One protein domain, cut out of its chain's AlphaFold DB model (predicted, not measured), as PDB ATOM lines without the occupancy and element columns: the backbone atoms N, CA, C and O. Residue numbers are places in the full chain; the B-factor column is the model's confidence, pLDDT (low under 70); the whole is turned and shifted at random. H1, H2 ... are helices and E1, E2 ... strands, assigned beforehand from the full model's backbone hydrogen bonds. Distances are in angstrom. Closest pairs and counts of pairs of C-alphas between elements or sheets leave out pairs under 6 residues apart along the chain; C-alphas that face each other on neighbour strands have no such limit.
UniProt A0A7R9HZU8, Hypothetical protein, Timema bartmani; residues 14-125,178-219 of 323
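This is residues 14 to 125 and 178 to 219 of the 323 residues of the protein "Hypothetical protein" of Timema bartmani (UniProt A0A7R9HZU8). A small parallel sheet of three strands, E4, E1 and E5, has the long helix H2 off one side of it, and on the other side a looser group of short parts: H1, the hairpin of E2 and E3, and H3, with H4 near H3. H5 lies off by itself beyond the ends of the sheet's strands, and long links fill much of the rest. The printed part has 154 residues with five named helices and five named strands, in the order E1 H1 E2 E3 E4 H2 E5 H3 H4 H5; under half of the residues are in named elements, and the class is mixed. The whole is compact, with a radius of gyration of the C-alphas of 16.2 A and spans of 47 by 40 by 34 A.

E1, residues 24 to 27, is the inner strand of a sheet whose edge strands are E4, residues 67 to 70, and E5, residues 118 to 121. E1 is parallel to E4 at 22 degrees, with N 25 and O 67 2.8 A apart, and to E5 at 19 degrees, with N 26 and O 119 2.8 A apart; both N and O pairs are within hydrogen-bond range. H1, residues 37 to 43, is on this sheet but only grazes it, with its residues 37 to 40. E2, residues 47 to 49, and E3, residues 55 to 57, form an antiparallel hairpin, with N 56 and O 48 2.8 A apart, within hydrogen-bond range. The closest C-alphas of H1 and E2, those of Phe 41 and Ile 48, are 4.8 A apart. H2, residues 92 to 109, is only just not on the three-stranded sheet, with 4 pairs of C-alphas within 10 A. E4, H2 and E5 form a split strand-helix-strand unit, two parallel strands joined through a helix with E1 between them, and its crossover is right-handed. H3, residues 178 to 188, touches H1, opposite ways at a shallow tilt of 33 degrees, only just short of steep; their closest C-alphas, those of Met 38 and Phe 183, are 6.9 A apart. H4, residues 190 to 195, is close to H3 but not clearly touching, about perpendicular at 77 degrees, with the closest C-alphas, those of Ile 187 and Arg 193, 6.6 A apart. H5, residues 207 to 212, is apart from H4 and touches no helix. In H1, H2, H3, H4 and H5 every O i to N i+4 pair is within hydrogen-bond range.

E1 begins at C-alpha 24, (-6.133, -18.819, -9.365). H2 is 25.6 A long and H3 16.1 A. H5 ends at C-alpha 212, (-3.955, 9.636, -0.708).

The C-alphas farthest apart, those of Glu 14 and Asp 85, are 48.7 A apart. Residues 126 to 177 are not printed, and C-alphas 125 and 178 are 22.6 A apart across the cut. The links E4 to H2 and H4 to H5 are long. The pLDDT is under 70 in residues 14 to 19, 120 to 125 and 178 to 179.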
ATOM      1  N   GLU A  14     -17.933 -28.658 -19.798       42.16
ATOM      2  CA  GLU A  14     -17.413 -29.878 -19.139       42.16
ATOM      3  C   GLU A  14     -15.928 -29.850 -18.736       42.16
ATOM      4  O   GLU A  14     -15.481 -30.791 -18.077       42.16
ATOM      5  N   MET A  15     -15.147 -28.823 -19.098       46.00
ATOM      6  CA  MET A  15     -13.674 -28.926 -19.037       46.00
ATOM      7  C   MET A  15     -13.025 -28.823 -17.647       46.00
ATOM      8  O   MET A  15     -11.884 -29.253 -17.510       46.00
ATOM      9  N   PHE A  16     -13.724 -28.355 -16.607       49.31
ATOM     10  CA  PHE A  16     -13.130 -28.166 -15.274       49.31
ATOM     11  C   PHE A  16     -13.989 -28.761 -14.153       49.31
ATOM     12  O   PHE A  16     -14.613 -28.060 -13.366       49.31
ATOM     13  N   LYS A  17     -13.993 -30.096 -14.059       51.09
ATOM     14  CA  LYS A  17     -14.601 -30.835 -12.932       51.09
ATOM     15  C   LYS A  17     -13.658 -31.040 -11.736       51.09
ATOM     16  O   LYS A  17     -14.057 -31.693 -10.777       51.09
ATOM     17  N   ASN A  18     -12.431 -30.509 -11.776       57.62
ATOM     18  CA  ASN A  18     -11.487 -30.592 -10.662       57.62
ATOM     19  C   ASN A  18     -11.021 -29.203 -10.201       57.62
ATOM     20  O   ASN A  18     -10.131 -28.606 -10.800       57.62
ATOM     21  N   VAL A  19     -11.611 -28.725  -9.104       60.19
ATOM     22  CA  VAL A  19     -11.319 -27.415  -8.495       60.19
ATOM     23  C   VAL A  19      -9.867 -27.323  -7.998       60.19
ATOM     24  O   VAL A  19      -9.284 -26.242  -8.013       60.19
ATOM     25  N   SER A  20      -9.242 -28.452  -7.630       70.38
ATOM     26  CA  SER A  20      -7.876 -28.454  -7.082       70.38
ATOM     27  C   SER A  20      -6.805 -28.018  -8.085       70.38
ATOM     28  O   SER A  20      -5.741 -27.586  -7.672       70.38
ATOM     29  N   SER A  21      -7.063 -28.144  -9.390       82.56
ATOM     30  CA  SER A  21      -6.148 -27.732 -10.465       82.56
ATOM     31  C   SER A  21      -6.716 -26.588 -11.310       82.56
ATOM     32  O   SER A  21      -6.270 -26.373 -12.433       82.56
ATOM     33  N   ALA A  22      -7.754 -25.904 -10.822       89.25
ATOM     34  CA  ALA A  22      -8.312 -24.730 -11.481       89.25
ATOM     35  C   ALA A  22      -7.386 -23.515 -11.266       89.25
ATOM     36  O   ALA A  22      -6.883 -23.352 -10.145       89.25
ATOM     37  N   PRO A  23      -7.164 -22.651 -12.277       92.50
ATOM     38  CA  PRO A  23      -6.311 -21.476 -12.126       92.50
ATOM     39  C   PRO A  23      -6.802 -20.538 -11.020       92.50
ATOM     40  O   PRO A  23      -8.004 -20.464 -10.740       92.50
ATOM     41  N   VAL A  24      -5.869 -19.812 -10.410       93.62
ATOM     42  CA  VAL A  24      -6.133 -18.819  -9.365       93.62
ATOM     43  C   VAL A  24      -6.150 -17.429  -9.998       93.62
ATOM     44  O   VAL A  24      -5.165 -16.986 -10.587       93.62
ATOM     45  N   LEU A  25      -7.273 -16.728  -9.872       92.81
ATOM     46  CA  LEU A  25      -7.447 -15.354 -10.335       92.81
ATOM     47  C   LEU A  25      -7.440 -14.404  -9.139       92.81
ATOM     48  O   LEU A  25      -8.253 -14.553  -8.228       92.81
ATOM     49  N   LEU A  26      -6.578 -13.394  -9.168       92.38
ATOM     50  CA  LEU A  26      -6.721 -12.209  -8.333       92.38
ATOM     51  C   LEU A  26      -7.592 -11.184  -9.065       92.38
ATOM     52  O   LEU A  26      -7.236 -10.704 -10.148       92.38
ATOM     53  N   TRP A  27      -8.722 -10.843  -8.451       90.62
ATOM     54  CA  TRP A  27      -9.592  -9.763  -8.887       90.62
ATOM     55  C   TRP A  27      -9.373  -8.521  -8.020       90.62
ATOM     56  O   TRP A  27      -9.456  -8.594  -6.788       90.62
ATOM     57  N   LEU A  28      -9.119  -7.390  -8.682       86.94
ATOM     58  CA  LEU A  28      -8.906  -6.080  -8.073       86.94
ATOM     59  C   LEU A  28      -9.854  -5.067  -8.729       86.94
ATOM     60  O   LEU A  28      -9.773  -4.850  -9.938       86.94
ATOM     61  N   GLN A  29     -10.722  -4.429  -7.943       83.06
ATOM     62  CA  GLN A  29     -11.504  -3.292  -8.436       83.06
ATOM     63  C   GLN A  29     -10.640  -2.029  -8.571       83.06
ATOM     64  O   GLN A  29      -9.614  -1.882  -7.905       83.06
ATOM     65  N   GLY A  30     -11.074  -1.108  -9.434       75.50
ATOM     66  CA  GLY A  30     -10.447   0.197  -9.641       75.50
ATOM     67  C   GLY A  30     -10.878   1.267  -8.626       75.50
ATOM     68  O   GLY A  30     -10.791   1.095  -7.410       75.50
ATOM     69  N   GLY A  31     -11.306   2.424  -9.138       73.69
ATOM     70  CA  GLY A  31     -11.640   3.611  -8.346       73.69
ATOM     71  C   GLY A  31     -10.639   4.755  -8.558       73.69
ATOM     72  O   GLY A  31     -10.717   5.421  -9.593       73.69
ATOM     73  N   PRO A  32      -9.703   5.005  -7.622       77.50
ATOM     74  CA  PRO A  32      -9.128   4.015  -6.708       77.50
ATOM     75  C   PRO A  32      -9.874   3.817  -5.379       77.50
ATOM     76  O   PRO A  32     -10.403   4.759  -4.790       77.50
ATOM     77  N   GLY A  33      -9.819   2.581  -4.875       78.31
ATOM     78  CA  GLY A  33     -10.328   2.180  -3.561       78.31
ATOM     79  C   GLY A  33     -11.752   1.625  -3.559       78.31
ATOM     80  O   GLY A  33     -12.378   1.571  -2.503       78.31
ATOM     81  N   ALA A  34     -12.290   1.243  -4.721       83.00
ATOM     82  CA  ALA A  34     -13.555   0.519  -4.786       83.00
ATOM     83  C   ALA A  34     -13.380  -0.907  -4.228       83.00
ATOM     84  O   ALA A  34     -12.342  -1.538  -4.422       83.00
ATOM     85  N   SER A  35     -14.393  -1.435  -3.538       90.62
ATOM     86  CA  SER A  35     -14.316  -2.784  -2.967       90.62
ATOM     87  C   SER A  35     -14.386  -3.864  -4.050       90.62
ATOM     88  O   SER A  35     -15.307  -3.889  -4.867       90.62
ATOM     89  N   SER A  36     -13.467  -4.831  -3.996       90.38
ATOM     90  CA  SER A  36     -13.478  -6.018  -4.863       90.38
ATOM     91  C   SER A  36     -14.612  -6.988  -4.513       90.38
ATOM     92  O   SER A  36     -14.953  -7.852  -5.320       90.38
ATOM     93  N   LEU A  37     -15.251  -6.836  -3.345       92.69
ATOM     94  CA  LEU A  37     -16.490  -7.552  -3.024       92.69
ATOM     95  C   LEU A  37     -17.654  -7.113  -3.927       92.69
ATOM     96  O   LEU A  37     -18.556  -7.918  -4.161       92.69
ATOM     97  N   MET A  38     -17.604  -5.907  -4.509       88.38
ATOM     98  CA  MET A  38     -18.566  -5.488  -5.529       88.38
ATOM     99  C   MET A  38     -18.557  -6.470  -6.707       88.38
ATOM    100  O   MET A  38     -19.614  -6.947  -7.101       88.38
ATOM    101  N   ALA A  39     -17.394  -6.900  -7.199       87.62
ATOM    102  CA  ALA A  39     -17.330  -7.865  -8.296       87.62
ATOM    103  C   ALA A  39     -17.844  -9.267  -7.929       87.62
ATOM    104  O   ALA A  39     -18.396  -9.977  -8.779       87.62
ATOM    105  N   LEU A  40     -17.721  -9.666  -6.659       92.38
ATOM    106  CA  LEU A  40     -18.280 -10.924  -6.166       92.38
ATOM    107  C   LEU A  40     -19.814 -10.909  -6.297       92.38
ATOM    108  O   LEU A  40     -20.385 -11.826  -6.896       92.38
ATOM    109  N   PHE A  41     -20.470  -9.859  -5.793       92.12
ATOM    110  CA  PHE A  41     -21.935  -9.769  -5.740       92.12
ATOM    111  C   PHE A  41     -22.581  -9.135  -6.985       92.12
ATOM    112  O   PHE A  41     -23.702  -9.489  -7.328       92.12
ATOM    113  N   VAL A  42     -21.900  -8.275  -7.738       87.50
ATOM    114  CA  VAL A  42     -22.487  -7.512  -8.862       87.50
ATOM    115  C   VAL A  42     -22.020  -8.034 -10.226       87.50
ATOM    116  O   VAL A  42     -22.820  -8.076 -11.159       87.50
ATOM    117  N   GLU A  43     -20.792  -8.552 -10.337       88.19
ATOM    118  CA  GLU A  43     -20.177  -8.856 -11.638       88.19
ATOM    119  C   GLU A  43     -20.038 -10.350 -11.970       88.19
ATOM    120  O   GLU A  43     -20.743 -10.874 -12.835       88.19
ATOM    121  N   ASN A  44     -19.075 -11.035 -11.347       92.38
ATOM    122  CA  ASN A  44     -18.521 -12.299 -11.847       92.38
ATOM    123  C   ASN A  44     -18.420 -13.416 -10.793       92.38
ATOM    124  O   ASN A  44     -18.090 -14.551 -11.152       92.38
ATOM    125  N   GLY A  45     -18.724 -13.125  -9.524       93.94
ATOM    126  CA  GLY A  45     -18.755 -14.116  -8.449       93.94
ATOM    127  C   GLY A  45     -19.976 -15.047  -8.482       93.94
ATOM    128  O   GLY A  45     -20.867 -14.902  -9.321       93.94
ATOM    129  N   PRO A  46     -20.045 -16.039  -7.581       94.81
ATOM    130  CA  PRO A  46     -21.091 -17.066  -7.586       94.81
ATOM    131  C   PRO A  46     -22.472 -16.598  -7.089       94.81
ATOM    132  O   PRO A  46     -23.421 -17.387  -7.107       94.81
ATOM    133  N   TYR A  47     -22.608 -15.345  -6.647       93.31
ATOM    134  CA  TYR A  47     -23.849 -14.799  -6.093       93.31
ATOM    135  C   TYR A  47     -24.196 -13.438  -6.692       93.31
ATOM    136  O   TYR A  47     -23.316 -12.711  -7.145       93.31
ATOM    137  N   ILE A  48     -25.482 -13.101  -6.672       91.81
ATOM    138  CA  ILE A  48     -26.022 -11.803  -7.077       91.81
ATOM    139  C   ILE A  48     -27.114 -11.364  -6.101       91.81
ATOM    140  O   ILE A  48     -27.787 -12.214  -5.522       91.81
ATOM    141  N   LEU A  49     -27.271 -10.058  -5.902       89.69
ATOM    142  CA  LEU A  49     -28.422  -9.499  -5.192       89.69
ATOM    143  C   LEU A  49     -29.546  -9.255  -6.201       89.69
ATOM    144  O   LEU A  49     -29.297  -8.705  -7.275       89.69
ATOM    145  N   ASP A  50     -30.761  -9.691  -5.887       86.44
ATOM    146  CA  ASP A  50     -31.932  -9.381  -6.709       86.44
ATOM    147  C   ASP A  50     -32.461  -7.955  -6.461       86.44
ATOM    148  O   ASP A  50     -31.893  -7.169  -5.699       86.44
ATOM    149  N   THR A  51     -33.545  -7.591  -7.147       83.94
ATOM    150  CA  THR A  51     -34.161  -6.257  -7.069       83.94
ATOM    151  C   THR A  51     -34.638  -5.879  -5.665       83.94
ATOM    152  O   THR A  51     -34.690  -4.692  -5.330       83.94
ATOM    153  N   GLU A  52     -34.943  -6.883  -4.848       84.94
ATOM    154  CA  GLU A  52     -35.376  -6.800  -3.460       84.94
ATOM    155  C   GLU A  52     -34.190  -6.751  -2.473       84.94
ATOM    156  O   GLU A  52     -34.389  -6.418  -1.304       84.94
ATOM    157  N   GLY A  53     -32.963  -7.010  -2.944       82.75
ATOM    158  CA  GLY A  53     -31.736  -7.030  -2.143       82.75
ATOM    159  C   GLY A  53     -31.423  -8.388  -1.504       82.75
ATOM    160  O   GLY A  53     -30.560  -8.460  -0.628       82.75
ATOM    161  N   GLU A  54     -32.102  -9.461  -1.919       88.50
ATOM    162  CA  GLU A  54     -31.897 -10.814  -1.400       88.50
ATOM    163  C   GLU A  54     -30.807 -11.561  -2.185       88.50
ATOM    164  O   GLU A  54     -30.616 -11.375  -3.390       88.50
ATOM    165  N   LEU A  55     -30.061 -12.426  -1.490       92.06
ATOM    166  CA  LEU A  55     -28.900 -13.111  -2.060       92.06
ATOM    167  C   LEU A  55     -29.301 -14.354  -2.871       92.06
ATOM    168  O   LEU A  55     -29.670 -15.391  -2.312       92.06
ATOM    169  N   GLN A  56     -29.112 -14.286  -4.186       93.75
ATOM    170  CA  GLN A  56     -29.341 -15.377  -5.130       93.75
ATOM    171  C   GLN A  56     -28.025 -15.988  -5.628       93.75
ATOM    172  O   GLN A  56     -26.969 -15.356  -5.621       93.75
ATOM    173  N   ARG A  57     -28.072 -17.238  -6.106       93.81
ATOM    174  CA  ARG A  57     -26.958 -17.834  -6.866       93.81
ATOM    175  C   ARG A  57     -26.965 -17.295  -8.295       93.81
ATOM    176  O   ARG A  57     -28.018 -17.234  -8.921       93.81
ATOM    177  N   ARG A  58     -25.787 -16.955  -8.820       92.50
ATOM    178  CA  ARG A  58     -25.598 -16.598 -10.234       92.50
ATOM    179  C   ARG A  58     -25.416 -17.894 -11.041       92.50
ATOM    180  O   ARG A  58     -24.639 -18.748 -10.631       92.50
ATOM    181  N   ASP A  59     -26.099 -18.048 -12.177       92.12
ATOM    182  CA  ASP A  59     -25.982 -19.259 -13.020       92.12
ATOM    183  C   ASP A  59     -24.656 -19.327 -13.797       92.12
ATOM    184  O   ASP A  59     -24.122 -20.407 -14.047       92.12
ATOM    185  N   ILE A  60     -24.128 -18.169 -14.206       92.56
ATOM    186  CA  ILE A  60     -22.883 -18.047 -14.970       92.56
ATOM    187  C   ILE A  60     -21.941 -17.119 -14.215       92.56
ATOM    188  O   ILE A  60     -22.209 -15.927 -14.089       92.56
ATOM    189  N   HIS A  61     -20.835 -17.669 -13.731       93.81
ATOM    190  CA  HIS A  61     -19.849 -16.954 -12.931       93.81
ATOM    191  C   HIS A  61     -18.448 -17.519 -13.173       93.81
ATOM    192  O   HIS A  61     -18.288 -18.676 -13.558       93.81
ATOM    193  N   TRP A  62     -17.410 -16.722 -12.937       94.12
ATOM    194  CA  TRP A  62     -16.030 -17.122 -13.237       94.12
ATOM    195  C   TRP A  62     -15.545 -18.251 -12.314       94.12
ATOM    196  O   TRP A  62     -14.798 -19.131 -12.741       94.12
ATOM    197  N   ALA A  63     -16.071 -18.310 -11.085       92.81
ATOM    198  CA  ALA A  63     -15.793 -19.385 -10.131       92.81
ATOM    199  C   ALA A  63     -16.412 -20.762 -10.494       92.81
ATOM    200  O   ALA A  63     -16.367 -21.683  -9.684       92.81
ATOM    201  N   LEU A  64     -17.011 -20.929 -11.685       91.75
ATOM    202  CA  LEU A  64     -17.401 -22.251 -12.205       91.75
ATOM    203  C   LEU A  64     -16.177 -23.117 -12.557       91.75
ATOM    204  O   LEU A  64     -16.269 -24.342 -12.543       91.75
ATOM    205  N   ASN A  65     -15.043 -22.488 -12.886       91.56
ATOM    206  CA  ASN A  65     -13.807 -23.154 -13.306       91.56
ATOM    207  C   ASN A  65     -12.511 -22.447 -12.868       91.56
ATOM    208  O   ASN A  65     -11.438 -22.813 -13.343       91.56
ATOM    209  N   HIS A  66     -12.597 -21.467 -11.966       92.75
ATOM    210  CA  HIS A  66     -11.454 -20.746 -11.403       92.75
ATOM    211  C   HIS A  66     -11.576 -20.653  -9.881       92.75
ATOM    212  O   HIS A  66     -12.678 -20.527  -9.345       92.75
ATOM    213  N   ASN A  67     -10.440 -20.646  -9.192       93.06
ATOM    214  CA  ASN A  67     -10.352 -20.176  -7.813       93.06
ATOM    215  C   ASN A  67     -10.181 -18.649  -7.868       93.06
ATOM    216  O   ASN A  67      -9.315 -18.179  -8.600       93.06
ATOM    217  N   ILE A  68     -10.997 -17.861  -7.161       93.31
ATOM    218  CA  ILE A  68     -10.963 -16.388  -7.274       93.31
ATOM    219  C   ILE A  68     -10.742 -15.745  -5.909       93.31
ATOM    220  O   ILE A  68     -11.480 -16.008  -4.960       93.31
ATOM    221  N   ILE A  69      -9.736 -14.877  -5.845       94.62
ATOM    222  CA  ILE A  69      -9.405 -14.023  -4.710       94.62
ATOM    223  C   ILE A  69      -9.944 -12.627  -5.031       94.62
ATOM    224  O   ILE A  69      -9.406 -11.942  -5.896       94.62
ATOM    225  N   TYR A  70     -10.994 -12.203  -4.332       94.38
ATOM    226  CA  TYR A  70     -11.472 -10.819  -4.366       94.38
ATOM    227  C   TYR A  70     -10.756 -10.049  -3.259       94.38
ATOM    228  O   TYR A  70     -11.008 -10.308  -2.082       94.38
ATOM    229  N   LEU A  71      -9.837  -9.149  -3.619       94.00
ATOM    230  CA  LEU A  71      -9.009  -8.435  -2.645       94.00
ATOM    231  C   LEU A  71      -9.380  -6.949  -2.580       94.00
ATOM    232  O   LEU A  71      -9.103  -6.185  -3.507       94.00
ATOM    233  N   ASP A  72      -9.973  -6.538  -1.463       93.94
ATOM    234  CA  ASP A  72     -10.108  -5.124  -1.106       93.94
ATOM    235  C   ASP A  72      -8.709  -4.524  -0.901       93.94
ATOM    236  O   ASP A  72      -7.959  -4.956  -0.021       93.94
ATOM    237  N   ASN A  73      -8.333  -3.555  -1.733       89.62
ATOM    238  CA  ASN A  73      -7.011  -2.931  -1.715       89.62
ATOM    239  C   ASN A  73      -7.081  -1.494  -2.265       89.62
ATOM    240  O   ASN A  73      -7.907  -1.237  -3.142       89.62
ATOM    241  N   PRO A  74      -6.199  -0.578  -1.826       91.25
ATOM    242  CA  PRO A  74      -5.277  -0.676  -0.682       91.25
ATOM    243  C   PRO A  74      -6.014  -0.638   0.675       91.25
ATOM    244  O   PRO A  74      -7.241  -0.704   0.727       91.25
ATOM    245  N   ALA A  75      -5.284  -0.532   1.791       93.88
ATOM    246  CA  ALA A  75      -5.886  -0.241   3.096       93.88
ATOM    247  C   ALA A  75      -6.715   1.063   3.044       93.88
ATOM    248  O   ALA A  75      -6.274   2.046   2.450       93.88
ATOM    249  N   GLY A  76      -7.911   1.044   3.641       91.75
ATOM    250  CA  GLY A  76      -8.962   2.058   3.477       91.75
ATOM    251  C   GLY A  76     -10.016   1.718   2.408       91.75
ATOM    252  O   GLY A  76     -10.895   2.531   2.142       91.75
ATOM    253  N   THR A  77      -9.934   0.541   1.777       91.75
ATOM    254  CA  THR A  77     -10.895   0.045   0.773       91.75
ATOM    255  C   THR A  77     -11.805  -1.003   1.393       91.75
ATOM    256  O   THR A  77     -11.292  -1.994   1.906       91.75
ATOM    257  N   GLY A  78     -13.131  -0.842   1.305       93.56
ATOM    258  CA  GLY A  78     -14.080  -1.852   1.785       93.56
ATOM    259  C   GLY A  78     -13.801  -2.244   3.238       93.56
ATOM    260  O   GLY A  78     -13.871  -1.388   4.115       93.56
ATOM    261  N   PHE A  79     -13.448  -3.507   3.503       96.06
ATOM    262  CA  PHE A  79     -13.056  -3.961   4.853       96.06
ATOM    263  C   PHE A  79     -11.541  -3.968   5.137       96.06
ATOM    264  O   PHE A  79     -11.135  -4.284   6.260       96.06
ATOM    265  N   SER A  80     -10.691  -3.641   4.161       95.19
ATOM    266  CA  SER A  80      -9.242  -3.531   4.365       95.19
ATOM    267  C   SER A  80      -8.910  -2.250   5.126       95.19
ATOM    268  O   SER A  80      -9.264  -1.156   4.698       95.19
ATOM    269  N   PHE A  81      -8.191  -2.368   6.243       94.19
ATOM    270  CA  PHE A  81      -7.989  -1.284   7.212       94.19
ATOM    271  C   PHE A  81      -6.511  -1.068   7.562       94.19
ATOM    272  O   PHE A  81      -5.660  -1.929   7.338       94.19
ATOM    273  N   THR A  82      -6.223   0.071   8.188       93.50
ATOM    274  CA  THR A  82      -4.957   0.368   8.868       93.50
ATOM    275  C   THR A  82      -5.255   1.048  10.204       93.50
ATOM    276  O   THR A  82      -6.193   1.830  10.303       93.50
ATOM    277  N   ASP A  83      -4.457   0.776  11.239       91.94
ATOM    278  CA  ASP A  83      -4.570   1.466  12.535       91.94
ATOM    279  C   ASP A  83      -3.775   2.805  12.553       91.94
ATOM    280  O   ASP A  83      -3.632   3.444  13.598       91.94
ATOM    281  N   SER A  84      -3.209   3.234  11.411       93.31
ATOM    282  CA  SER A  84      -2.415   4.467  11.267       93.31
ATOM    283  C   SER A  84      -2.461   5.066   9.852       93.31
ATOM    284  O   SER A  84      -2.384   4.336   8.864       93.31
ATOM    285  N   ASP A  85      -2.443   6.402   9.768       92.06
ATOM    286  CA  ASP A  85      -2.228   7.216   8.551       92.06
ATOM    287  C   ASP A  85      -1.049   6.720   7.687       92.06
ATOM    288  O   ASP A  85      -1.101   6.710   6.456       92.06
ATOM    289  N   LEU A  86       0.018   6.220   8.317       91.94
ATOM    290  CA  LEU A  86       1.191   5.718   7.598       91.94
ATOM    291  C   LEU A  86       0.913   4.446   6.777       91.94
ATOM    292  O   LEU A  86       1.696   4.145   5.884       91.94
ATOM    293  N   GLY A  87      -0.182   3.726   7.044       92.12
ATOM    294  CA  GLY A  87      -0.558   2.504   6.325       92.12
ATOM    295  C   GLY A  87      -1.370   2.711   5.041       92.12
ATOM    296  O   GLY A  87      -1.574   1.742   4.315       92.12
ATOM    297  N   TYR A  88      -1.828   3.930   4.730       93.19
ATOM    298  CA  TYR A  88      -2.477   4.203   3.440       93.19
ATOM    299  C   TYR A  88      -1.435   4.275   2.314       93.19
ATOM    300  O   TYR A  88      -0.382   4.903   2.462       93.19
ATOM    301  N   ALA A  89      -1.738   3.662   1.171       91.94
ATOM    302  CA  ALA A  89      -0.907   3.754  -0.028       91.94
ATOM    303  C   ALA A  89      -0.975   5.170  -0.630       91.94
ATOM    304  O   ALA A  89      -2.058   5.739  -0.759       91.94
ATOM    305  N   ARG A  90       0.177   5.728  -1.016       89.81
ATOM    306  CA  ARG A  90       0.322   7.081  -1.589       89.81
ATOM    307  C   ARG A  90       0.741   7.067  -3.061       89.81
ATOM    308  O   ARG A  90       0.801   8.117  -3.692       89.81
ATOM    309  N   ASN A  91       1.045   5.891  -3.611       83.69
ATOM    310  CA  ASN A  91       1.291   5.671  -5.035       83.69
ATOM    311  C   ASN A  91       1.093   4.193  -5.430       83.69
ATOM    312  O   ASN A  91       1.025   3.323  -4.560       83.69
ATOM    313  N   GLN A  92       1.050   3.891  -6.732       81.12
ATOM    314  CA  GLN A  92       0.877   2.526  -7.252       81.12
ATOM    315  C   GLN A  92       1.987   1.545  -6.831       81.12
ATOM    316  O   GLN A  92       1.726   0.346  -6.769       81.12
ATOM    317  N   THR A  93       3.202   2.011  -6.509       85.25
ATOM    318  CA  THR A  93       4.262   1.135  -5.970       85.25
ATOM    319  C   THR A  93       3.874   0.638  -4.583       85.25
ATOM    320  O   THR A  93       3.908  -0.565  -4.348       85.25
ATOM    321  N   ASP A  94       3.401   1.531  -3.704       90.19
ATOM    322  CA  ASP A  94       2.895   1.151  -2.379       90.19
ATOM    323  C   ASP A  94       1.731   0.152  -2.515       90.19
ATOM    324  O   ASP A  94       1.683  -0.847  -1.797       90.19
ATOM    325  N   VAL A  95       0.794   0.390  -3.447       86.31
ATOM    326  CA  VAL A  95      -0.328  -0.533  -3.715       86.31
ATOM    327  C   VAL A  95       0.199  -1.913  -4.127       86.31
ATOM    328  O   VAL A  95      -0.203  -2.921  -3.543       86.31
ATOM    329  N   ALA A  96       1.136  -1.967  -5.078       84.38
ATOM    330  CA  ALA A  96       1.725  -3.210  -5.569       84.38
ATOM    331  C   ALA A  96       2.505  -3.972  -4.481       84.38
ATOM    332  O   ALA A  96       2.362  -5.191  -4.374       84.38
ATOM    333  N   GLU A  97       3.282  -3.279  -3.643       88.44
ATOM    334  CA  GLU A  97       4.009  -3.881  -2.518       88.44
ATOM    335  C   GLU A  97       3.053  -4.475  -1.470       88.44
ATOM    336  O   GLU A  97       3.262  -5.601  -1.010       88.44
ATOM    337  N   ASN A  98       1.965  -3.767  -1.143       92.56
ATOM    338  CA  ASN A  98       0.944  -4.257  -0.213       92.56
ATOM    339  C   ASN A  98       0.179  -5.469  -0.774       92.56
ATOM    340  O   ASN A  98       0.003  -6.462  -0.065       92.56
ATOM    341  N   VAL A  99      -0.225  -5.437  -2.050       88.25
ATOM    342  CA  VAL A  99      -0.881  -6.579  -2.718       88.25
ATOM    343  C   VAL A  99       0.065  -7.782  -2.793       88.25
ATOM    344  O   VAL A  99      -0.348  -8.901  -2.487       88.25
ATOM    345  N   TYR A 100       1.346  -7.576  -3.111       89.19
ATOM    346  CA  TYR A 100       2.353  -8.639  -3.096       89.19
ATOM    347  C   TYR A 100       2.515  -9.258  -1.697       89.19
ATOM    348  O   TYR A 100       2.473 -10.482  -1.554       89.19
ATOM    349  N   ALA A 101       2.625  -8.435  -0.649       92.56
ATOM    350  CA  ALA A 101       2.717  -8.911   0.730       92.56
ATOM    351  C   ALA A 101       1.458  -9.679   1.181       92.56
ATOM    352  O   ALA A 101       1.569 -10.660   1.925       92.56
ATOM    353  N   ALA A 102       0.270  -9.277   0.718       94.06
ATOM    354  CA  ALA A 102      -0.978  -9.998   0.957       94.06
ATOM    355  C   ALA A 102      -1.006 -11.358   0.234       94.06
ATOM    356  O   ALA A 102      -1.338 -12.366   0.853       94.06
ATOM    357  N   LEU A 103      -0.585 -11.419  -1.036       90.69
ATOM    358  CA  LEU A 103      -0.499 -12.667  -1.808       90.69
ATOM    359  C   LEU A 103       0.491 -13.668  -1.199       90.69
ATOM    360  O   LEU A 103       0.170 -14.849  -1.083       90.69
ATOM    361  N   VAL A 104       1.670 -13.211  -0.763       92.38
ATOM    362  CA  VAL A 104       2.662 -14.072  -0.094       92.38
ATOM    363  C   VAL A 104       2.075 -14.712   1.169       92.38
ATOM    364  O   VAL A 104       2.288 -15.900   1.404       92.38
ATOM    365  N   GLN A 105       1.301 -13.963   1.958       95.00
ATOM    366  CA  GLN A 105       0.610 -14.496   3.137       95.00
ATOM    367  C   GLN A 105      -0.560 -15.416   2.761       95.00
ATOM    368  O   GLN A 105      -0.714 -16.477   3.362       95.00
ATOM    369  N   PHE A 106      -1.348 -15.065   1.740       95.06
ATOM    370  CA  PHE A 106      -2.433 -15.909   1.234       95.06
ATOM    371  C   PHE A 106      -1.913 -17.294   0.835       95.06
ATOM    372  O   PHE A 106      -2.407 -18.304   1.331       95.06
ATOM    373  N   PHE A 107      -0.856 -17.365   0.025       93.19
ATOM    374  CA  PHE A 107      -0.283 -18.644  -0.396       93.19
ATOM    375  C   PHE A 107       0.421 -19.411   0.737       93.19
ATOM    376  O   PHE A 107       0.589 -20.622   0.619       93.19
ATOM    377  N   GLN A 108       0.791 -18.772   1.854       94.62
ATOM    378  CA  GLN A 108       1.220 -19.487   3.068       94.62
ATOM    379  C   GLN A 108       0.047 -20.137   3.821       94.62
ATOM    380  O   GLN A 108       0.241 -21.172   4.459       94.62
ATOM    381  N   LEU A 109      -1.151 -19.546   3.753       94.31
ATOM    382  CA  LEU A 109      -2.378 -20.085   4.352       94.31
ATOM    383  C   LEU A 109      -3.043 -21.154   3.470       94.31
ATOM    384  O   LEU A 109      -3.612 -22.099   4.009       94.31
ATOM    385  N   PHE A 110      -2.921 -21.022   2.145       93.31
ATOM    386  CA  PHE A 110      -3.463 -21.932   1.128       93.31
ATOM    387  C   PHE A 110      -2.339 -22.517   0.245       93.31
ATOM    388  O   PHE A 110      -2.281 -22.238  -0.960       93.31
ATOM    389  N   PRO A 111      -1.391 -23.289   0.818       92.06
ATOM    390  CA  PRO A 111      -0.247 -23.830   0.083       92.06
ATOM    391  C   PRO A 111      -0.648 -24.780  -1.055       92.06
ATOM    392  O   PRO A 111       0.094 -24.923  -2.022       92.06
ATOM    393  N   GLU A 112      -1.829 -25.397  -0.982       90.88
ATOM    394  CA  GLU A 112      -2.387 -26.257  -2.026       90.88
ATOM    395  C   GLU A 112      -2.703 -25.533  -3.344       90.88
ATOM    396  O   GLU A 112      -2.907 -26.204  -4.350       90.88
ATOM    397  N   LEU A 113      -2.729 -24.194  -3.345       90.12
ATOM    398  CA  LEU A 113      -2.967 -23.365  -4.531       90.12
ATOM    399  C   LEU A 113      -1.677 -22.837  -5.187       90.12
ATOM    400  O   LEU A 113      -1.761 -22.158  -6.208       90.12
ATOM    401  N   GLN A 114      -0.493 -23.111  -4.623       87.31
ATOM    402  CA  GLN A 114       0.788 -22.576  -5.127       87.31
ATOM    403  C   GLN A 114       1.219 -23.156  -6.483       87.31
ATOM    404  O   GLN A 114       1.932 -22.493  -7.229       87.31
ATOM    405  N   GLU A 115       0.796 -24.381  -6.799       88.38
ATOM    406  CA  GLU A 115       1.138 -25.085  -8.046       88.38
ATOM    407  C   GLU A 115       0.159 -24.759  -9.197       88.38
ATOM    408  O   GLU A 115       0.272 -25.313 -10.293       88.38
ATOM    409  N   ASN A 116      -0.831 -23.896  -8.954       90.06
ATOM    410  CA  ASN A 116      -1.871 -23.537  -9.916       90.06
ATOM    411  C   ASN A 116      -1.447 -22.301 -10.725       90.06
ATOM    412  O   ASN A 116      -0.846 -21.374 -10.184       90.06
ATOM    413  N   ASP A 117      -1.827 -22.240 -12.006       87.88
ATOM    414  CA  ASP A 117      -1.603 -21.046 -12.831       87.88
ATOM    415  C   ASP A 117      -2.257 -19.810 -12.186       87.88
ATOM    416  O   ASP A 117      -3.445 -19.833 -11.852       87.88
ATOM    417  N   PHE A 118      -1.489 -18.727 -12.025       85.19
ATOM    418  CA  PHE A 118      -1.922 -17.496 -11.358       85.19
ATOM    419  C   PHE A 118      -2.045 -16.322 -12.340       85.19
ATOM    420  O   PHE A 118      -1.141 -16.074 -13.141       85.19
ATOM    421  N   TYR A 119      -3.142 -15.566 -12.245       81.00
ATOM    422  CA  TYR A 119      -3.422 -14.395 -13.084       81.00
ATOM    423  C   TYR A 119      -3.967 -13.219 -12.258       81.00
ATOM    424  O   TYR A 119      -4.642 -13.417 -11.251       81.00
ATOM    425  N   VAL A 120      -3.733 -11.988 -12.727       69.12
ATOM    426  CA  VAL A 120      -4.228 -10.732 -12.126       69.12
ATOM    427  C   VAL A 120      -5.117  -9.994 -13.137       69.12
ATOM    428  O   VAL A 120      -4.805  -9.995 -14.327       69.12
ATOM    429  N   THR A 121      -6.223  -9.385 -12.687       50.88
ATOM    430  CA  THR A 121      -7.258  -8.760 -13.548       50.88
ATOM    431  C   THR A 121      -7.743  -7.393 -13.011       50.88
ATOM    432  O   THR A 121      -7.771  -7.217 -11.795       50.88
ATOM    433  N   GLY A 122      -8.084  -6.435 -13.903       51.94
ATOM    434  CA  GLY A 122      -8.474  -5.031 -13.598       51.94
ATOM    435  C   GLY A 122      -8.855  -4.173 -14.845       51.94
ATOM    436  O   GLY A 122      -8.965  -4.729 -15.937       51.94
ATOM    437  N   GLU A 123      -9.049  -2.841 -14.707       43.06
ATOM    438  CA  GLU A 123      -9.837  -1.957 -15.631       43.06
ATOM    439  C   GLU A 123      -9.404  -0.437 -15.645       43.06
ATOM    440  O   GLU A 123      -9.166   0.094 -14.560       43.06
ATOM    441  N   SER A 124      -9.285   0.292 -16.805       47.44
ATOM    442  CA  SER A 124      -9.113   1.803 -16.880       47.44
ATOM    443  C   SER A 124      -9.176   2.577 -18.275       47.44
ATOM    444  O   SER A 124      -9.153   1.944 -19.329       47.44
ATOM    445  N   TYR A 125      -9.248   3.948 -18.241       47.41
ATOM    446  CA  TYR A 125      -9.666   5.088 -19.177       47.41
ATOM    447  C   TYR A 125      -8.987   5.356 -20.580       47.41
ATOM    448  O   TYR A 125      -8.051   4.643 -20.924       47.41
ATOM    449  N   GLU A 178     -28.167   1.749  -9.132       61.69
ATOM    450  CA  GLU A 178     -28.918   1.186  -7.986       61.69
ATOM    451  C   GLU A 178     -28.275  -0.061  -7.349       61.69
ATOM    452  O   GLU A 178     -28.432  -0.302  -6.152       61.69
ATOM    453  N   ASP A 179     -27.559  -0.875  -8.128       66.38
ATOM    454  CA  ASP A 179     -27.000  -2.145  -7.642       66.38
ATOM    455  C   ASP A 179     -25.868  -1.945  -6.621       66.38
ATOM    456  O   ASP A 179     -25.694  -2.779  -5.728       66.38
ATOM    457  N   ASN A 180     -25.161  -0.809  -6.677       72.00
ATOM    458  CA  ASN A 180     -24.151  -0.462  -5.676       72.00
ATOM    459  C   ASN A 180     -24.801  -0.147  -4.319       72.00
ATOM    460  O   ASN A 180     -24.302  -0.597  -3.290       72.00
ATOM    461  N   GLU A 181     -25.953   0.537  -4.307       80.44
ATOM    462  CA  GLU A 181     -26.697   0.826  -3.071       80.44
ATOM    463  C   GLU A 181     -27.210  -0.468  -2.412       80.44
ATOM    464  O   GLU A 181     -27.111  -0.633  -1.191       80.44
ATOM    465  N   ARG A 182     -27.699  -1.431  -3.215       87.44
ATOM    466  CA  ARG A 182     -28.098  -2.767  -2.726       87.44
ATOM    467  C   ARG A 182     -26.906  -3.522  -2.129       87.44
ATOM    468  O   ARG A 182     -27.038  -4.109  -1.054       87.44
ATOM    469  N   PHE A 183     -25.750  -3.492  -2.797       89.19
ATOM    470  CA  PHE A 183     -24.513  -4.116  -2.320       89.19
ATOM    471  C   PHE A 183     -24.023  -3.511  -0.995       89.19
ATOM    472  O   PHE A 183     -23.796  -4.258  -0.039       89.19
ATOM    473  N   GLU A 184     -23.919  -2.183  -0.898       88.31
ATOM    474  CA  GLU A 184     -23.477  -1.491   0.321       88.31
ATOM    475  C   GLU A 184     -24.422  -1.734   1.508       88.31
ATOM    476  O   GLU A 184     -23.966  -1.927   2.641       88.31
ATOM    477  N   TYR A 185     -25.735  -1.799   1.259       90.75
ATOM    478  CA  TYR A 185     -26.709  -2.196   2.276       90.75
ATOM    479  C   TYR A 185     -26.490  -3.645   2.733       90.75
ATOM    480  O   TYR A 185     -26.338  -3.905   3.931       90.75
ATOM    481  N   PHE A 186     -26.436  -4.588   1.786       92.44
ATOM    482  CA  PHE A 186     -26.294  -6.015   2.069       92.44
ATOM    483  C   PHE A 186     -25.008  -6.334   2.841       92.44
ATOM    484  O   PHE A 186     -25.043  -7.113   3.801       92.44
ATOM    485  N   ILE A 187     -23.878  -5.730   2.461       92.50
ATOM    486  CA  ILE A 187     -22.577  -6.019   3.074       92.50
ATOM    487  C   ILE A 187     -22.496  -5.530   4.528       92.50
ATOM    488  O   ILE A 187     -21.788  -6.123   5.342       92.50
ATOM    489  N   ASN A 188     -23.284  -4.508   4.880       93.25
ATOM    490  CA  ASN A 188     -23.353  -3.947   6.227       93.25
ATOM    491  C   ASN A 188     -24.381  -4.627   7.149       93.25
ATOM    492  O   ASN A 188     -24.413  -4.340   8.350       93.25
ATOM    493  N   LEU A 189     -25.181  -5.577   6.650       93.44
ATOM    494  CA  LEU A 189     -26.041  -6.401   7.502       93.44
ATOM    495  C   LEU A 189     -25.203  -7.210   8.503       93.44
ATOM    496  O   LEU A 189     -24.212  -7.842   8.143       93.44
ATOM    497  N   ASN A 190     -25.650  -7.271   9.761       94.00
ATOM    498  CA  ASN A 190     -24.966  -8.017  10.829       94.00
ATOM    499  C   ASN A 190     -24.701  -9.488  10.433       94.00
ATOM    500  O   ASN A 190     -23.600  -9.998  10.620       94.00
ATOM    501  N   ALA A 191     -25.673 -10.147   9.792       93.31
ATOM    502  CA  ALA A 191     -25.513 -11.511   9.285       93.31
ATOM    503  C   ALA A 191     -24.378 -11.635   8.245       93.31
ATOM    504  O   ALA A 191     -23.554 -12.543   8.359       93.31
ATOM    505  N   SER A 192     -24.296 -10.707   7.286       93.44
ATOM    506  CA  SER A 192     -23.232 -10.653   6.274       93.44
ATOM    507  C   SER A 192     -21.866 -10.428   6.917       93.44
ATOM    508  O   SER A 192     -20.929 -11.182   6.668       93.44
ATOM    509  N   ARG A 193     -21.764  -9.452   7.827       94.75
ATOM    510  CA  ARG A 193     -20.522  -9.107   8.537       94.75
ATOM    511  C   ARG A 193     -19.997 -10.257   9.409       94.75
ATOM    512  O   ARG A 193     -18.793 -10.511   9.442       94.75
ATOM    513  N   LEU A 194     -20.897 -10.993  10.068       93.94
ATOM    514  CA  LEU A 194     -20.558 -12.211  10.812       93.94
ATOM    515  C   LEU A 194     -20.071 -13.334   9.884       93.94
ATOM    516  O   LEU A 194     -19.079 -13.987  10.204       93.94
ATOM    517  N   ALA A 195     -20.741 -13.548   8.747       93.88
ATOM    518  CA  ALA A 195     -20.386 -14.586   7.774       93.88
ATOM    519  C   ALA A 195     -19.063 -14.305   7.038       93.88
ATOM    520  O   ALA A 195     -18.349 -15.242   6.689       93.88
ATOM    521  N   LEU A 196     -18.720 -13.030   6.836       94.31
ATOM    522  CA  LEU A 196     -17.451 -12.583   6.249       94.31
ATOM    523  C   LEU A 196     -16.303 -12.502   7.271       94.31
ATOM    524  O   LEU A 196     -15.176 -12.197   6.898       94.31
ATOM    525  N   HIS A 197     -16.572 -12.766   8.555       95.94
ATOM    526  CA  HIS A 197     -15.599 -12.705   9.652       95.94
ATOM    527  C   HIS A 197     -14.901 -11.338   9.846       95.94
ATOM    528  O   HIS A 197     -13.833 -11.268  10.452       95.94
ATOM    529  N   VAL A 198     -15.530 -10.239   9.415       94.94
ATOM    530  CA  VAL A 198     -14.971  -8.869   9.505       94.94
ATOM    531  C   VAL A 198     -15.184  -8.196  10.870       94.94
ATOM    532  O   VAL A 198     -14.629  -7.131  11.144       94.94
ATOM    533  N   GLY A 199     -15.973  -8.814  11.755       90.31
ATOM    534  CA  GLY A 199     -16.256  -8.302  13.099       90.31
ATOM    535  C   GLY A 199     -16.909  -6.917  13.066       90.31
ATOM    536  O   GLY A 199     -17.879  -6.703  12.338       90.31
ATOM    537  N   ASP A 200     -16.353  -5.974  13.828       89.38
ATOM    538  CA  ASP A 200     -16.840  -4.592  13.949       89.38
ATOM    539  C   ASP A 200     -16.116  -3.595  13.011       89.38
ATOM    540  O   ASP A 200     -16.267  -2.387  13.167       89.38
ATOM    541  N   ARG A 201     -15.326  -4.065  12.028       91.62
ATOM    542  CA  ARG A 201     -14.600  -3.186  11.085       91.62
ATOM    543  C   ARG A 201     -15.554  -2.384  10.196       91.62
ATOM    544  O   ARG A 201     -16.492  -2.947   9.631       91.62
ATOM    545  N   GLU A 202     -15.337  -1.081  10.080       90.88
ATOM    546  CA  GLU A 202     -16.106  -0.218   9.178       90.88
ATOM    547  C   GLU A 202     -15.950  -0.674   7.715       90.88
ATOM    548  O   GLU A 202     -14.964  -1.324   7.367       90.88
ATOM    549  N   PHE A 203     -16.961  -0.404   6.886       93.44
ATOM    550  CA  PHE A 203     -16.886  -0.613   5.440       93.44
ATOM    551  C   PHE A 203     -16.678   0.749   4.778       93.44
ATOM    552  O   PHE A 203     -17.555   1.608   4.862       93.44
ATOM    553  N   HIS A 204     -15.513   0.957   4.169       90.00
ATOM    554  CA  HIS A 204     -15.060   2.259   3.684       90.00
ATOM    555  C   HIS A 204     -15.446   2.511   2.214       90.00
ATOM    556  O   HIS A 204     -15.271   1.645   1.353       90.00
ATOM    557  N   ASP A 205     -15.915   3.727   1.919       77.31
ATOM    558  CA  ASP A 205     -16.523   4.165   0.648       77.31
ATOM    559  C   ASP A 205     -15.521   4.696  -0.403       77.31
ATOM    560  O   ASP A 205     -15.860   5.548  -1.222       77.31
ATOM    561  N   SER A 206     -14.271   4.223  -0.356       77.56
ATOM    562  CA  SER A 206     -13.117   4.666  -1.163       77.56
ATOM    563  C   SER A 206     -12.610   6.101  -0.948       77.56
ATOM    564  O   SER A 206     -11.565   6.451  -1.508       77.56
ATOM    565  N   SER A 207     -13.295   6.944  -0.168       82.00
ATOM    566  CA  SER A 207     -13.001   8.387  -0.087       82.00
ATOM    567  C   SER A 207     -11.595   8.709   0.435       82.00
ATOM    568  O   SER A 207     -10.870   9.487  -0.191       82.00
ATOM    569  N   GLU A 208     -11.164   8.075   1.530       88.25
ATOM    570  CA  GLU A 208      -9.814   8.261   2.082       88.25
ATOM    571  C   GLU A 208      -8.733   7.814   1.088       88.25
ATOM    572  O   GLU A 208      -7.818   8.579   0.784       88.25
ATOM    573  N   VAL A 209      -8.870   6.610   0.520       85.81
ATOM    574  CA  VAL A 209      -7.934   6.042  -0.468       85.81
ATOM    575  C   VAL A 209      -7.782   6.950  -1.688       85.81
ATOM    576  O   VAL A 209      -6.661   7.236  -2.115       85.81
ATOM    577  N   SER A 210      -8.901   7.455  -2.214       80.25
ATOM    578  CA  SER A 210      -8.904   8.425  -3.310       80.25
ATOM    579  C   SER A 210      -8.157   9.716  -2.962       80.25
ATOM    580  O   SER A 210      -7.538  10.303  -3.848       80.25
ATOM    581  N   SER A 211      -8.149  10.145  -1.693       86.00
ATOM    582  CA  SER A 211      -7.392  11.331  -1.273       86.00
ATOM    583  C   SER A 211      -5.873  11.101  -1.228       86.00
ATOM    584  O   SER A 211      -5.125  11.964  -1.685       86.00
ATOM    585  N   TYR A 212      -5.397   9.935  -0.765       89.31
ATOM    586  CA  TYR A 212      -3.955   9.636  -0.708       89.31
ATOM    587  C   TYR A 212      -3.342   9.330  -2.081       89.31
ATOM    588  O   TYR A 212      -2.173   9.637  -2.307       89.31
ATOM    589  N   LEU A 213      -4.121   8.756  -3.005       83.00
ATOM    590  CA  LEU A 213      -3.682   8.433  -4.369       83.00
ATOM    591  C   LEU A 213      -3.938   9.565  -5.385       83.00
ATOM    592  O   LEU A 213      -3.662   9.398  -6.574       83.00
ATOM    593  N   TYR A 214      -4.433  10.725  -4.941       80.25
ATOM    594  CA  TYR A 214      -4.886  11.811  -5.818       80.25
ATOM    595  C   TYR A 214      -3.801  12.353  -6.764       80.25
ATOM    596  O   TYR A 214      -4.049  12.566  -7.954       80.25
ATOM    597  N   ASP A 215      -2.582  12.528  -6.248       78.50
ATOM    598  CA  ASP A 215      -1.414  12.984  -7.018       78.50
ATOM    599  C   ASP A 215      -0.739  11.853  -7.814       78.50
ATOM    600  O   ASP A 215       0.205  12.097  -8.565       78.50
ATOM    601  N   ASP A 216      -1.181  10.605  -7.654       79.12
ATOM    602  CA  ASP A 216      -0.665   9.454  -8.399       79.12
ATOM    603  C   ASP A 216      -1.572   9.058  -9.570       79.12
ATOM    604  O   ASP A 216      -1.091   8.534 -10.572       79.12
ATOM    605  N   TYR A 217      -2.864   9.387  -9.479       73.81
ATOM    606  CA  TYR A 217      -3.920   9.039 -10.433       73.81
ATOM    607  C   TYR A 217      -3.580   9.321 -11.911       73.81
ATOM    608  O   TYR A 217      -3.903   8.519 -12.782       73.81
ATOM    609  N   MET A 218      -2.896  10.436 -12.203       77.00
ATOM    610  CA  MET A 218      -2.535  10.831 -13.576       77.00
ATOM    611  C   MET A 218      -1.142  10.356 -14.033       77.00
ATOM    612  O   MET A 218      -0.702  10.721 -15.128       77.00
ATOM    613  N   LYS A 219      -0.418   9.563 -13.229       78.19
ATOM    614  CA  LYS A 219       0.899   9.028 -13.610       78.19
ATOM    615  C   LYS A 219       0.750   7.786 -14.487       78.19
ATOM    616  O   LYS A 219      -0.131   6.954 -14.300       78.19
TER     617      LYS A 219